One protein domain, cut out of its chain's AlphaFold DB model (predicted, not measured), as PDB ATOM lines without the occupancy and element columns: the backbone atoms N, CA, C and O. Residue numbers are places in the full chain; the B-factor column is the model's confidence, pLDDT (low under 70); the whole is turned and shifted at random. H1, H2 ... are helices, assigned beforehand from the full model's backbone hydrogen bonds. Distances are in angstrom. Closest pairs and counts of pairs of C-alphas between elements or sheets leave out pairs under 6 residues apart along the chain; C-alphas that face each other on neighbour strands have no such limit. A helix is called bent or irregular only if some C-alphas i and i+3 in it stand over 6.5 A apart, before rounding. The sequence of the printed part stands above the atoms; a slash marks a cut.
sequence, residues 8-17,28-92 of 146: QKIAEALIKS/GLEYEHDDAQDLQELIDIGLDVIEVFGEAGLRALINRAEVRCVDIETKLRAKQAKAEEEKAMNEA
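AT A GLANCE: This is residues 8 to 17 and 28 to 92 of the 146 residues of an uncharacterized protein of Pseudomonas fulva (UniProt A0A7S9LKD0). Two helices of unequal length, H2 and H3, meet near their ends as a narrow V, and the far part of the long arm H3, residues 62 to 91, sticks out alone. The short helix H1 packs on H2, the shorter arm, and leaves H3 bare. The printed part has 75 residues with three named helices, in the order H1, H2, H3, and no named strand; the class is all helix. The whole is extended, with a radius of gyration of the C-alphas of 19.0 A, and its outline is flat, spanning 58 by 41 by 15 A.

IN THESE COORDINATES: Begin at C-alpha 8, at (120.732, 172.538, 215.709); from there H1 runs through residues 8 to 17, 14.1 A from first to last C-alpha. Residues 18 to 27 are not printed, and the lines resume at Gly 28. Find C-alpha 35 at (140.673, 164.421, 215.674); there H2 begins, and its residues 35 to 51 cover 24.4 A. H3, residues 54 to 91, is the longest helix at 55.0 A; follow it from C-alpha 54 at (128.624, 183.358, 198.761) to C-alpha 91 at (175.062, 171.204, 225.573). No helix is bent or irregular.

HOW THE PARTS SIT: Look first at H1 and H2, which touch, with Ile 10 and Ile 45 as the closest C-alphas at 6.5 A. H2 meets this touch with residues 38 to 45 alone. The two run opposite ways at a steep tilt of 35.3 degrees, only just past shallow. Next, H2 and H3 form a helical hairpin and touch, their closest C-alphas being those of Ile 50 and Gly 57, 5.8 A apart. In this touch H2 takes part with residues 47 to 51 alone and H3 with residues 57 to 58 alone. They run opposite ways at a shallow tilt of 34 degrees, only just short of steep, and their centres are 21.8 A apart. H1 and H3 are apart. In H1, H2 and H3 every O i to N i+4 pair is within hydrogen-bond range.

THE WHOLE: The two C-alphas farthest apart are those of Val 52 and Ala 92, at 58.5 A. Residues 51 to 56, of which 54 to 56 belong to H3, stand free, and so do residues 62 to 92, of which 62 to 91 belong to H3. Without these stretches, the body of 38 residues spans 39 by 22 by 10 A. Across the cut, C-alpha 17 and C-alpha 28 are 16.6 A apart. The link from H2 to H3 is tight, with 2 residues between them. Read the B-factor column for the model's confidence: the mean pLDDT of the printed part is 71.0, and residues 8 to 17, 28 to 39 and 84 to 92 are under 70.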
ATOM      1  N   GLN A   8     120.642 173.688 214.813       58.44
ATOM      2  CA  GLN A   8     120.732 172.538 215.709       58.44
ATOM      3  C   GLN A   8     121.983 171.698 215.420       58.44
ATOM      4  O   GLN A   8     122.740 171.418 216.342       58.44
ATOM      5  N   LYS A   9     122.272 171.413 214.143       63.53
ATOM      6  CA  LYS A   9     123.514 170.731 213.732       63.53
ATOM      7  C   LYS A   9     124.767 171.536 214.081       63.53
ATOM      8  O   LYS A   9     125.760 170.967 214.517       63.53
ATOM      9  N   ILE A  10     124.708 172.860 213.925       59.38
ATOM     10  CA  ILE A  10     125.814 173.758 214.294       59.38
ATOM     11  C   ILE A  10     126.050 173.728 215.806       59.38
ATOM     12  O   ILE A  10     127.192 173.630 216.245       59.38
ATOM     13  N   ALA A  11     124.984 173.796 216.608       56.66
ATOM     14  CA  ALA A  11     125.086 173.707 218.060       56.66
ATOM     15  C   ALA A  11     125.623 172.340 218.507       56.66
ATOM     16  O   ALA A  11     126.507 172.296 219.352       56.66
ATOM     17  N   GLU A  12     125.150 171.242 217.914       60.81
ATOM     18  CA  GLU A  12     125.626 169.885 218.208       60.81
ATOM     19  C   GLU A  12     127.116 169.722 217.894       60.81
ATOM     20  O   GLU A  12     127.855 169.207 218.728       60.81
ATOM     21  N   ALA A  13     127.592 170.216 216.750       60.09
ATOM     22  CA  ALA A  13     129.008 170.151 216.401       60.09
ATOM     23  C   ALA A  13     129.883 171.084 217.245       60.09
ATOM     24  O   ALA A  13     130.972 170.694 217.652       60.09
ATOM     25  N   LEU A  14     129.402 172.288 217.576       56.19
ATOM     26  CA  LEU A  14     130.100 173.184 218.501       56.19
ATOM     27  C   LEU A  14     130.186 172.586 219.907       56.19
ATOM     28  O   LEU A  14     131.219 172.731 220.546       56.19
ATOM     29  N   ILE A  15     129.142 171.894 220.371       58.03
ATOM     30  CA  ILE A  15     129.135 171.166 221.648       58.03
ATOM     31  C   ILE A  15     130.099 169.974 221.589       58.03
ATOM     32  O   ILE A  15     130.865 169.795 222.529       58.03
ATOM     33  N   LYS A  16     130.126 169.217 220.482       57.03
ATOM     34  CA  LYS A  16     131.106 168.138 220.255       57.03
ATOM     35  C   LYS A  16     132.552 168.650 220.244       57.03
ATOM     36  O   LYS A  16     133.417 168.050 220.862       57.03
ATOM     37  N   SER A  17     132.812 169.779 219.585       54.91
ATOM     38  CA  SER A  17     134.152 170.387 219.500       54.91
ATOM     39  C   SER A  17     134.551 171.211 220.721       54.91
ATOM     40  O   SER A  17     135.714 171.576 220.885       54.91
ATOM     41  N   GLY A  28     126.630 159.588 227.919       44.75
ATOM     42  CA  GLY A  28     126.666 158.118 227.889       44.75
ATOM     43  C   GLY A  28     127.103 157.512 226.551       44.75
ATOM     44  O   GLY A  28     126.869 156.329 226.318       44.75
ATOM     45  N   LEU A  29     127.702 158.315 225.672       49.56
ATOM     46  CA  LEU A  29     128.254 157.879 224.396       49.56
ATOM     47  C   LEU A  29     129.766 157.721 224.568       49.56
ATOM     48  O   LEU A  29     130.460 158.709 224.789       49.56
ATOM     49  N   GLU A  30     130.269 156.488 224.481       47.62
ATOM     50  CA  GLU A  30     131.695 156.248 224.236       47.62
ATOM     51  C   GLU A  30     131.999 156.789 222.836       47.62
ATOM     52  O   GLU A  30     131.619 156.192 221.829       47.62
ATOM     53  N   TYR A  31     132.581 157.985 222.775       53.94
ATOM     54  CA  TYR A  31     132.963 158.617 221.522       53.94
ATOM     55  C   TYR A  31     134.448 158.335 221.290       53.94
ATOM     56  O   TYR A  31     135.305 158.833 222.018       53.94
ATOM     57  N   GLU A  32     134.756 157.488 220.308       54.06
ATOM     58  CA  GLU A  32     136.122 157.369 219.801       54.06
ATOM     59  C   GLU A  32     136.431 158.649 219.020       54.06
ATOM     60  O   GLU A  32     135.937 158.846 217.910       54.06
ATOM     61  N   HIS A  33     137.189 159.552 219.640       58.81
ATOM     62  CA  HIS A  33     137.640 160.783 219.001       58.81
ATOM     63  C   HIS A  33     138.641 160.460 217.891       58.81
ATOM     64  O   HIS A  33     139.757 160.008 218.159       58.81
ATOM     65  N   ASP A  34     138.242 160.722 216.649       65.81
ATOM     66  CA  ASP A  34     139.172 160.895 215.540       65.81
ATOM     67  C   ASP A  34     139.297 162.397 215.271       65.81
ATOM     68  O   ASP A  34     138.445 163.006 214.619       65.81
ATOM     69  N   ASP A  35     140.376 162.989 215.787       63.84
ATOM     70  CA  ASP A  35     140.673 164.421 215.674       63.84
ATOM     71  C   ASP A  35     140.603 164.933 214.224       63.84
ATOM     72  O   ASP A  35     140.263 166.096 213.984       63.84
ATOM     73  N   ALA A  36     140.926 164.087 213.237       68.44
ATOM     74  CA  ALA A  36     140.883 164.467 211.830       68.44
ATOM     75  C   ALA A  36     139.445 164.524 211.301       68.44
ATOM     76  O   ALA A  36     139.101 165.432 210.538       68.44
ATOM     77  N   GLN A  37     138.605 163.576 211.716       68.44
ATOM     78  CA  GLN A  37     137.202 163.530 211.325       68.44
ATOM     79  C   GLN A  37     136.399 164.649 212.001       68.44
ATOM     80  O   GLN A  37     135.658 165.361 211.322       68.44
ATOM     81  N   ASP A  38     136.599 164.861 213.302       65.94
ATOM     82  CA  ASP A  38     135.914 165.910 214.063       65.94
ATOM     83  C   ASP A  38     136.253 167.312 213.512       65.94
ATOM     84  O   ASP A  38     135.385 168.181 213.388       65.94
ATOM     85  N   LEU A  39     137.506 167.530 213.095       69.00
ATOM     86  CA  LEU A  39     137.919 168.773 212.441       69.00
ATOM     87  C   LEU A  39     137.254 168.960 211.069       69.00
ATOM     88  O   LEU A  39     136.850 170.077 210.736       69.00
ATOM     89  N   GLN A  40     137.138 167.892 210.277       71.56
ATOM     90  CA  GLN A  40     136.489 167.948 208.969       71.56
ATOM     91  C   GLN A  40     135.004 168.316 209.101       71.56
ATOM     92  O   GLN A  40     134.532 169.191 208.376       71.56
ATOM     93  N   GLU A  41     134.296 167.740 210.077       70.12
ATOM     94  CA  GLU A  41     132.893 168.077 210.357       70.12
ATOM     95  C   GLU A  41     132.720 169.566 210.708       70.12
ATOM     96  O   GLU A  41     131.791 170.222 210.231       70.12
ATOM     97  N   LEU A  42     133.638 170.141 211.491       71.44
ATOM     98  CA  LEU A  42     133.608 171.570 211.828       71.44
ATOM     99  C   LEU A  42     133.875 172.473 210.624       71.44
ATOM    100  O   LEU A  42     133.271 173.545 210.517       71.44
ATOM    101  N   ILE A  43     134.778 172.062 209.732       75.50
ATOM    102  CA  ILE A  43     135.063 172.790 208.493       75.50
ATOM    103  C   ILE A  43     133.821 172.800 207.606       75.50
ATOM    104  O   ILE A  43     133.414 173.876 207.166       75.50
ATOM    105  N   ASP A  44     133.193 171.645 207.395       75.06
ATOM    106  CA  ASP A  44     132.009 171.517 206.543       75.06
ATOM    107  C   ASP A  44     130.852 172.378 207.076       75.06
ATOM    108  O   ASP A  44     130.230 173.137 206.333       75.06
ATOM    109  N   ILE A  45     130.641 172.381 208.392       74.44
ATOM    110  CA  ILE A  45     129.631 173.227 209.040       74.44
ATOM    111  C   ILE A  45     129.963 174.718 208.914       74.44
ATOM    112  O   ILE A  45     129.078 175.548 208.687       74.44
ATOM    113  N   GLY A  46     131.236 175.082 209.059       71.75
ATOM    114  CA  GLY A  46     131.691 176.451 208.839       71.75
ATOM    115  C   GLY A  46     131.435 176.913 207.403       71.75
ATOM    116  O   GLY A  46     131.010 178.051 207.193       71.75
ATOM    117  N   LEU A  47     131.641 176.028 206.426       75.88
ATOM    118  CA  LEU A  47     131.369 176.289 205.015       75.88
ATOM    119  C   LEU A  47     129.868 176.440 204.741       75.88
ATOM    120  O   LEU A  47     129.501 177.411 204.082       75.88
ATOM    121  N   ASP A  48     129.010 175.594 205.318       74.12
ATOM    122  CA  ASP A  48     127.544 175.699 205.204       74.12
ATOM    123  C   ASP A  48     127.018 177.052 205.721       74.12
ATOM    124  O   ASP A  48     126.135 177.678 205.129       74.12
ATOM    125  N   VAL A  49     127.577 177.556 206.828       71.81
ATOM    126  CA  VAL A  49     127.215 178.879 207.372       71.81
ATOM    127  C   VAL A  49     127.712 180.008 206.468       71.81
ATOM    128  O   VAL A  49     127.028 181.021 206.290       71.81
ATOM    129  N   ILE A  50     128.909 179.855 205.902       73.12
ATOM    130  CA  ILE A  50     129.544 180.875 205.062       73.12
ATOM    131  C   ILE A  50     128.932 180.922 203.658       73.12
ATOM    132  O   ILE A  50     128.931 181.991 203.044       73.12
ATOM    133  N   GLU A  51     128.347 179.824 203.175       72.38
ATOM    134  CA  GLU A  51     127.693 179.724 201.865       72.38
ATOM    135  C   GLU A  51     126.624 180.812 201.664       72.38
ATOM    136  O   GLU A  51     126.483 181.363 200.572       72.38
ATOM    137  N   VAL A  52     125.944 181.227 202.740       75.38
ATOM    138  CA  VAL A  52     124.948 182.317 202.727       75.38
ATOM    139  C   VAL A  52     125.543 183.665 202.295       75.38
ATOM    140  O   VAL A  52     124.842 184.511 201.740       75.38
ATOM    141  N   PHE A  53     126.845 183.863 202.503       75.44
ATOM    142  CA  PHE A  53     127.594 185.050 202.077       75.44
ATOM    143  C   PHE A  53     128.258 184.876 200.698       75.44
ATOM    144  O   PHE A  53     128.894 185.809 200.195       75.44
ATOM    145  N   GLY A  54     128.110 183.699 200.083       76.31
ATOM    146  CA  GLY A  54     128.624 183.358 198.761       76.31
ATOM    147  C   GLY A  54     130.147 183.471 198.636       76.31
ATOM    148  O   GLY A  54     130.902 183.399 199.607       76.31
ATOM    149  N   GLU A  55     130.613 183.695 197.406       78.31
ATOM    150  CA  GLU A  55     132.041 183.781 197.055       78.31
ATOM    151  C   GLU A  55     132.806 184.842 197.867       78.31
ATOM    152  O   GLU A  55     133.980 184.663 198.195       78.31
ATOM    153  N   ALA A  56     132.142 185.943 198.233       77.94
ATOM    154  CA  ALA A  56     132.750 187.011 199.019       77.94
ATOM    155  C   ALA A  56     133.077 186.562 200.454       77.94
ATOM    156  O   ALA A  56     134.151 186.883 200.966       77.94
ATOM    157  N   GLY A  57     132.182 185.793 201.086       75.81
ATOM    158  CA  GLY A  57     132.405 185.223 202.416       75.81
ATOM    159  C   GLY A  57     133.544 184.208 202.427       75.81
ATOM    160  O   GLY A  57     134.430 184.284 203.281       75.81
ATOM    161  N   LEU A  58     133.581 183.323 201.426       79.19
ATOM    162  CA  LEU A  58     134.647 182.329 201.275       79.19
ATOM    163  C   LEU A  58     136.016 182.987 201.059       79.19
ATOM    164  O   LEU A  58     136.980 182.639 201.742       79.19
ATOM    165  N   ARG A  59     136.107 184.001 200.187       80.44
ATOM    166  CA  ARG A  59     137.350 184.771 199.999       80.44
ATOM    167  C   ARG A  59     137.818 185.451 201.284       80.44
ATOM    168  O   ARG A  59     139.011 185.458 201.574       80.44
ATOM    169  N   ALA A  60     136.900 186.020 202.062       80.12
ATOM    170  CA  ALA A  60     137.248 186.655 203.329       80.12
ATOM    171  C   ALA A  60     137.769 185.642 204.366       80.12
ATOM    172  O   ALA A  60     138.701 185.966 205.108       80.12
ATOM    173  N   LEU A  61     137.200 184.431 204.406       81.50
ATOM    174  CA  LEU A  61     137.679 183.350 205.268       81.50
ATOM    175  C   LEU A  61     139.092 182.911 204.870       81.50
ATOM    176  O   LEU A  61     139.960 182.860 205.738       81.50
ATOM    177  N   ILE A  62     139.329 182.658 203.578       83.69
ATOM    178  CA  ILE A  62     140.644 182.255 203.054       83.69
ATOM    179  C   ILE A  62     141.705 183.289 203.436       83.69
ATOM    180  O   ILE A  62     142.689 182.944 204.081       83.69
ATOM    181  N   ASN A  63     141.453 184.572 203.158       83.00
ATOM    182  CA  ASN A  63     142.403 185.638 203.483       83.00
ATOM    183  C   ASN A  63     142.722 185.696 204.988       83.00
ATOM    184  O   ASN A  63     143.864 185.924 205.384       83.00
ATOM    185  N   ARG A  64     141.721 185.497 205.857       82.19
ATOM    186  CA  ARG A  64     141.950 185.458 207.311       82.19
ATOM    187  C   ARG A  64     142.724 184.215 207.742       82.19
ATOM    188  O   ARG A  64     143.564 184.327 208.632       82.19
ATOM    189  N   ALA A  65     142.436 183.063 207.142       81.56
ATOM    190  CA  ALA A  65     143.133 181.816 207.421       81.56
ATOM    191  C   ALA A  65     144.613 181.914 207.026       81.56
ATOM    192  O   ALA A  65     145.471 181.619 207.850       81.56
ATOM    193  N   GLU A  66     144.915 182.437 205.836       83.38
ATOM    194  CA  GLU A  66     146.286 182.650 205.358       83.38
ATOM    195  C   GLU A  66     147.094 183.544 206.304       83.38
ATOM    196  O   GLU A  66     148.191 183.175 206.727       83.38
ATOM    197  N   VAL A  67     146.532 184.683 206.721       87.44
ATOM    198  CA  VAL A  67     147.185 185.573 207.698       87.44
ATOM    199  C   VAL A  67     147.445 184.841 209.018       87.44
ATOM    200  O   VAL A  67     148.528 184.949 209.594       87.44
ATOM    201  N   ARG A  68     146.476 184.052 209.497       83.06
ATOM    202  CA  ARG A  68     146.615 183.292 210.743       83.06
ATOM    203  C   ARG A  68     147.690 182.207 210.638       83.06
ATOM    204  O   ARG A  68     148.421 182.004 211.606       83.06
ATOM    205  N   CYS A  69     147.808 181.539 209.491       84.25
ATOM    206  CA  CYS A  69     148.864 180.563 209.223       84.25
ATOM    207  C   CYS A  69     150.246 181.216 209.300       84.25
ATOM    208  O   CYS A  69     151.112 180.706 210.007       84.25
ATOM    209  N   VAL A  70     150.427 182.385 208.678       86.75
ATOM    210  CA  VAL A  70     151.694 183.137 208.735       86.75
ATOM    211  C   VAL A  70     152.074 183.501 210.178       86.75
ATOM    212  O   VAL A  70     153.228 183.329 210.584       86.75
ATOM    213  N   ASP A  71     151.112 183.946 210.990       84.38
ATOM    214  CA  ASP A  71     151.345 184.241 212.410       84.38
ATOM    215  C   ASP A  71     151.765 182.994 213.204       84.38
ATOM    216  O   ASP A  71     152.651 183.057 214.065       84.38
ATOM    217  N   ILE A  72     151.118 181.853 212.941       84.75
ATOM    218  CA  ILE A  72     151.419 180.573 213.593       84.75
ATOM    219  C   ILE A  72     152.816 180.090 213.200       84.75
ATOM    220  O   ILE A  72     153.602 179.749 214.085       84.75
ATOM    221  N   GLU A  73     153.156 180.118 211.913       84.56
ATOM    222  CA  GLU A  73     154.482 179.748 211.412       84.56
ATOM    223  C   GLU A  73     155.578 180.612 212.031       84.56
ATOM    224  O   GLU A  73     156.600 180.098 212.489       84.56
ATOM    225  N   THR A  74     155.355 181.923 212.114       85.19
ATOM    226  CA  THR A  74     156.313 182.856 212.719       85.19
ATOM    227  C   THR A  74     156.550 182.522 214.192       85.19
ATOM    228  O   THR A  74     157.693 182.464 214.650       85.19
ATOM    229  N   LYS A  75     155.481 182.232 214.945       86.12
ATOM    230  CA  LYS A  75     155.579 181.814 216.353       86.12
ATOM    231  C   LYS A  75     156.258 180.456 216.514       86.12
ATOM    232  O   LYS A  75     157.021 180.283 217.462       86.12
ATOM    233  N   LEU A  76     155.997 179.504 215.618       85.75
ATOM    234  CA  LEU A  76     156.652 178.195 215.605       85.75
ATOM    235  C   LEU A  76     158.153 178.336 215.372       85.75
ATOM    236  O   LEU A  76     158.930 177.816 216.168       85.75
ATOM    237  N   ARG A  77     158.560 179.109 214.360       80.50
ATOM    238  CA  ARG A  77     159.976 179.391 214.090       80.50
ATOM    239  C   ARG A  77     160.651 180.076 215.274       80.50
ATOM    240  O   ARG A  77     161.734 179.667 215.670       80.50
ATOM    241  N   ALA A  78     159.997 181.059 215.895       81.75
ATOM    242  CA  ALA A  78     160.527 181.720 217.089       81.75
ATOM    243  C   ALA A  78     160.682 180.756 218.282       81.75
ATOM    244  O   ALA A  78     161.665 180.837 219.016       81.75
ATOM    245  N   LYS A  79     159.733 179.833 218.482       81.50
ATOM    246  CA  LYS A  79     159.839 178.786 219.512       81.50
ATOM    247  C   LYS A  79     160.959 177.792 219.209       81.50
ATOM    248  O   LYS A  79     161.684 177.423 220.124       81.50
ATOM    249  N   GLN A  80     161.101 177.374 217.954       80.12
ATOM    250  CA  GLN A  80     162.158 176.459 217.524       80.12
ATOM    251  C   GLN A  80     163.542 177.090 217.690       80.12
ATOM    252  O   GLN A  80     164.402 176.465 218.294       80.12
ATOM    253  N   ALA A  81     163.718 178.348 217.276       77.44
ATOM    254  CA  ALA A  81     164.966 179.083 217.471       77.44
ATOM    255  C   ALA A  81     165.346 179.182 218.959       77.44
ATOM    256  O   ALA A  81     166.475 178.880 219.325       77.44
ATOM    257  N   LYS A  82     164.385 179.502 219.839       75.94
ATOM    258  CA  LYS A  82     164.622 179.497 221.294       75.94
ATOM    259  C   LYS A  82     164.995 178.115 221.829       75.94
ATOM    260  O   LYS A  82     165.899 178.006 222.644       75.94
ATOM    261  N   ALA A  83     164.321 177.061 221.371       73.25
ATOM    262  CA  ALA A  83     164.627 175.697 221.793       73.25
ATOM    263  C   ALA A  83     166.010 175.228 221.304       73.25
ATOM    264  O   ALA A  83     166.678 174.462 221.994       73.25
ATOM    265  N   GLU A  84     166.451 175.676 220.128       69.88
ATOM    266  CA  GLU A  84     167.805 175.438 219.618       69.88
ATOM    267  C   GLU A  84     168.858 176.213 220.419       69.88
ATOM    268  O   GLU A  84     169.876 175.631 220.788       69.88
ATOM    269  N   GLU A  85     168.596 177.477 220.763       65.62
ATOM    270  CA  GLU A  85     169.459 178.267 221.652       65.62
ATOM    271  C   GLU A  85     169.566 177.634 223.047       65.62
ATOM    272  O   GLU A  85     170.670 177.482 223.565       65.62
ATOM    273  N   GLU A  86     168.453 177.192 223.636       62.50
ATOM    274  CA  GLU A  86     168.430 176.500 224.930       62.50
ATOM    275  C   GLU A  86     169.155 175.150 224.877       62.50
ATOM    276  O   GLU A  86     169.883 174.805 225.808       62.50
ATOM    277  N   LYS A  87     169.023 174.389 223.783       64.06
ATOM    278  CA  LYS A  87     169.806 173.162 223.570       64.06
ATOM    279  C   LYS A  87     171.294 173.457 223.430       64.06
ATOM    280  O   LYS A  87     172.087 172.778 224.070       64.06
ATOM    281  N   ALA A  88     171.677 174.482 222.673       61.31
ATOM    282  CA  ALA A  88     173.071 174.897 222.547       61.31
ATOM    283  C   ALA A  88     173.648 175.373 223.893       61.31
ATOM    284  O   ALA A  88     174.803 175.085 224.209       61.31
ATOM    285  N   MET A  89     172.842 176.048 224.718       59.72
ATOM    286  CA  MET A  89     173.228 176.446 226.073       59.72
ATOM    287  C   MET A  89     173.382 175.236 227.002       59.72
ATOM    288  O   MET A  89     174.363 175.164 227.738       59.72
ATOM    289  N   ASN A  90     172.457 174.273 226.941       56.56
ATOM    290  CA  ASN A  90     172.479 173.062 227.766       56.56
ATOM    291  C   ASN A  90     173.589 172.080 227.355       56.56
ATOM    292  O   ASN A  90     174.218 171.478 228.220       56.56
ATOM    293  N   GLU A  91     173.899 171.960 226.062       57.78
ATOM    294  CA  GLU A  91     175.062 171.204 225.573       57.78
ATOM    295  C   GLU A  91     176.399 171.858 225.970       57.78
ATOM    296  O   GLU A  91     177.429 171.184 226.004       57.78
ATOM    297  N   ALA A  92     176.397 173.151 226.314       55.75
ATOM    298  CA  ALA A  92     177.574 173.885 226.777       55.75
ATOM    299  C   ALA A  92     177.809 173.808 228.301       55.75
ATOM    300  O   ALA A  92     178.777 174.402 228.802       55.75
TER     301      ALA A  92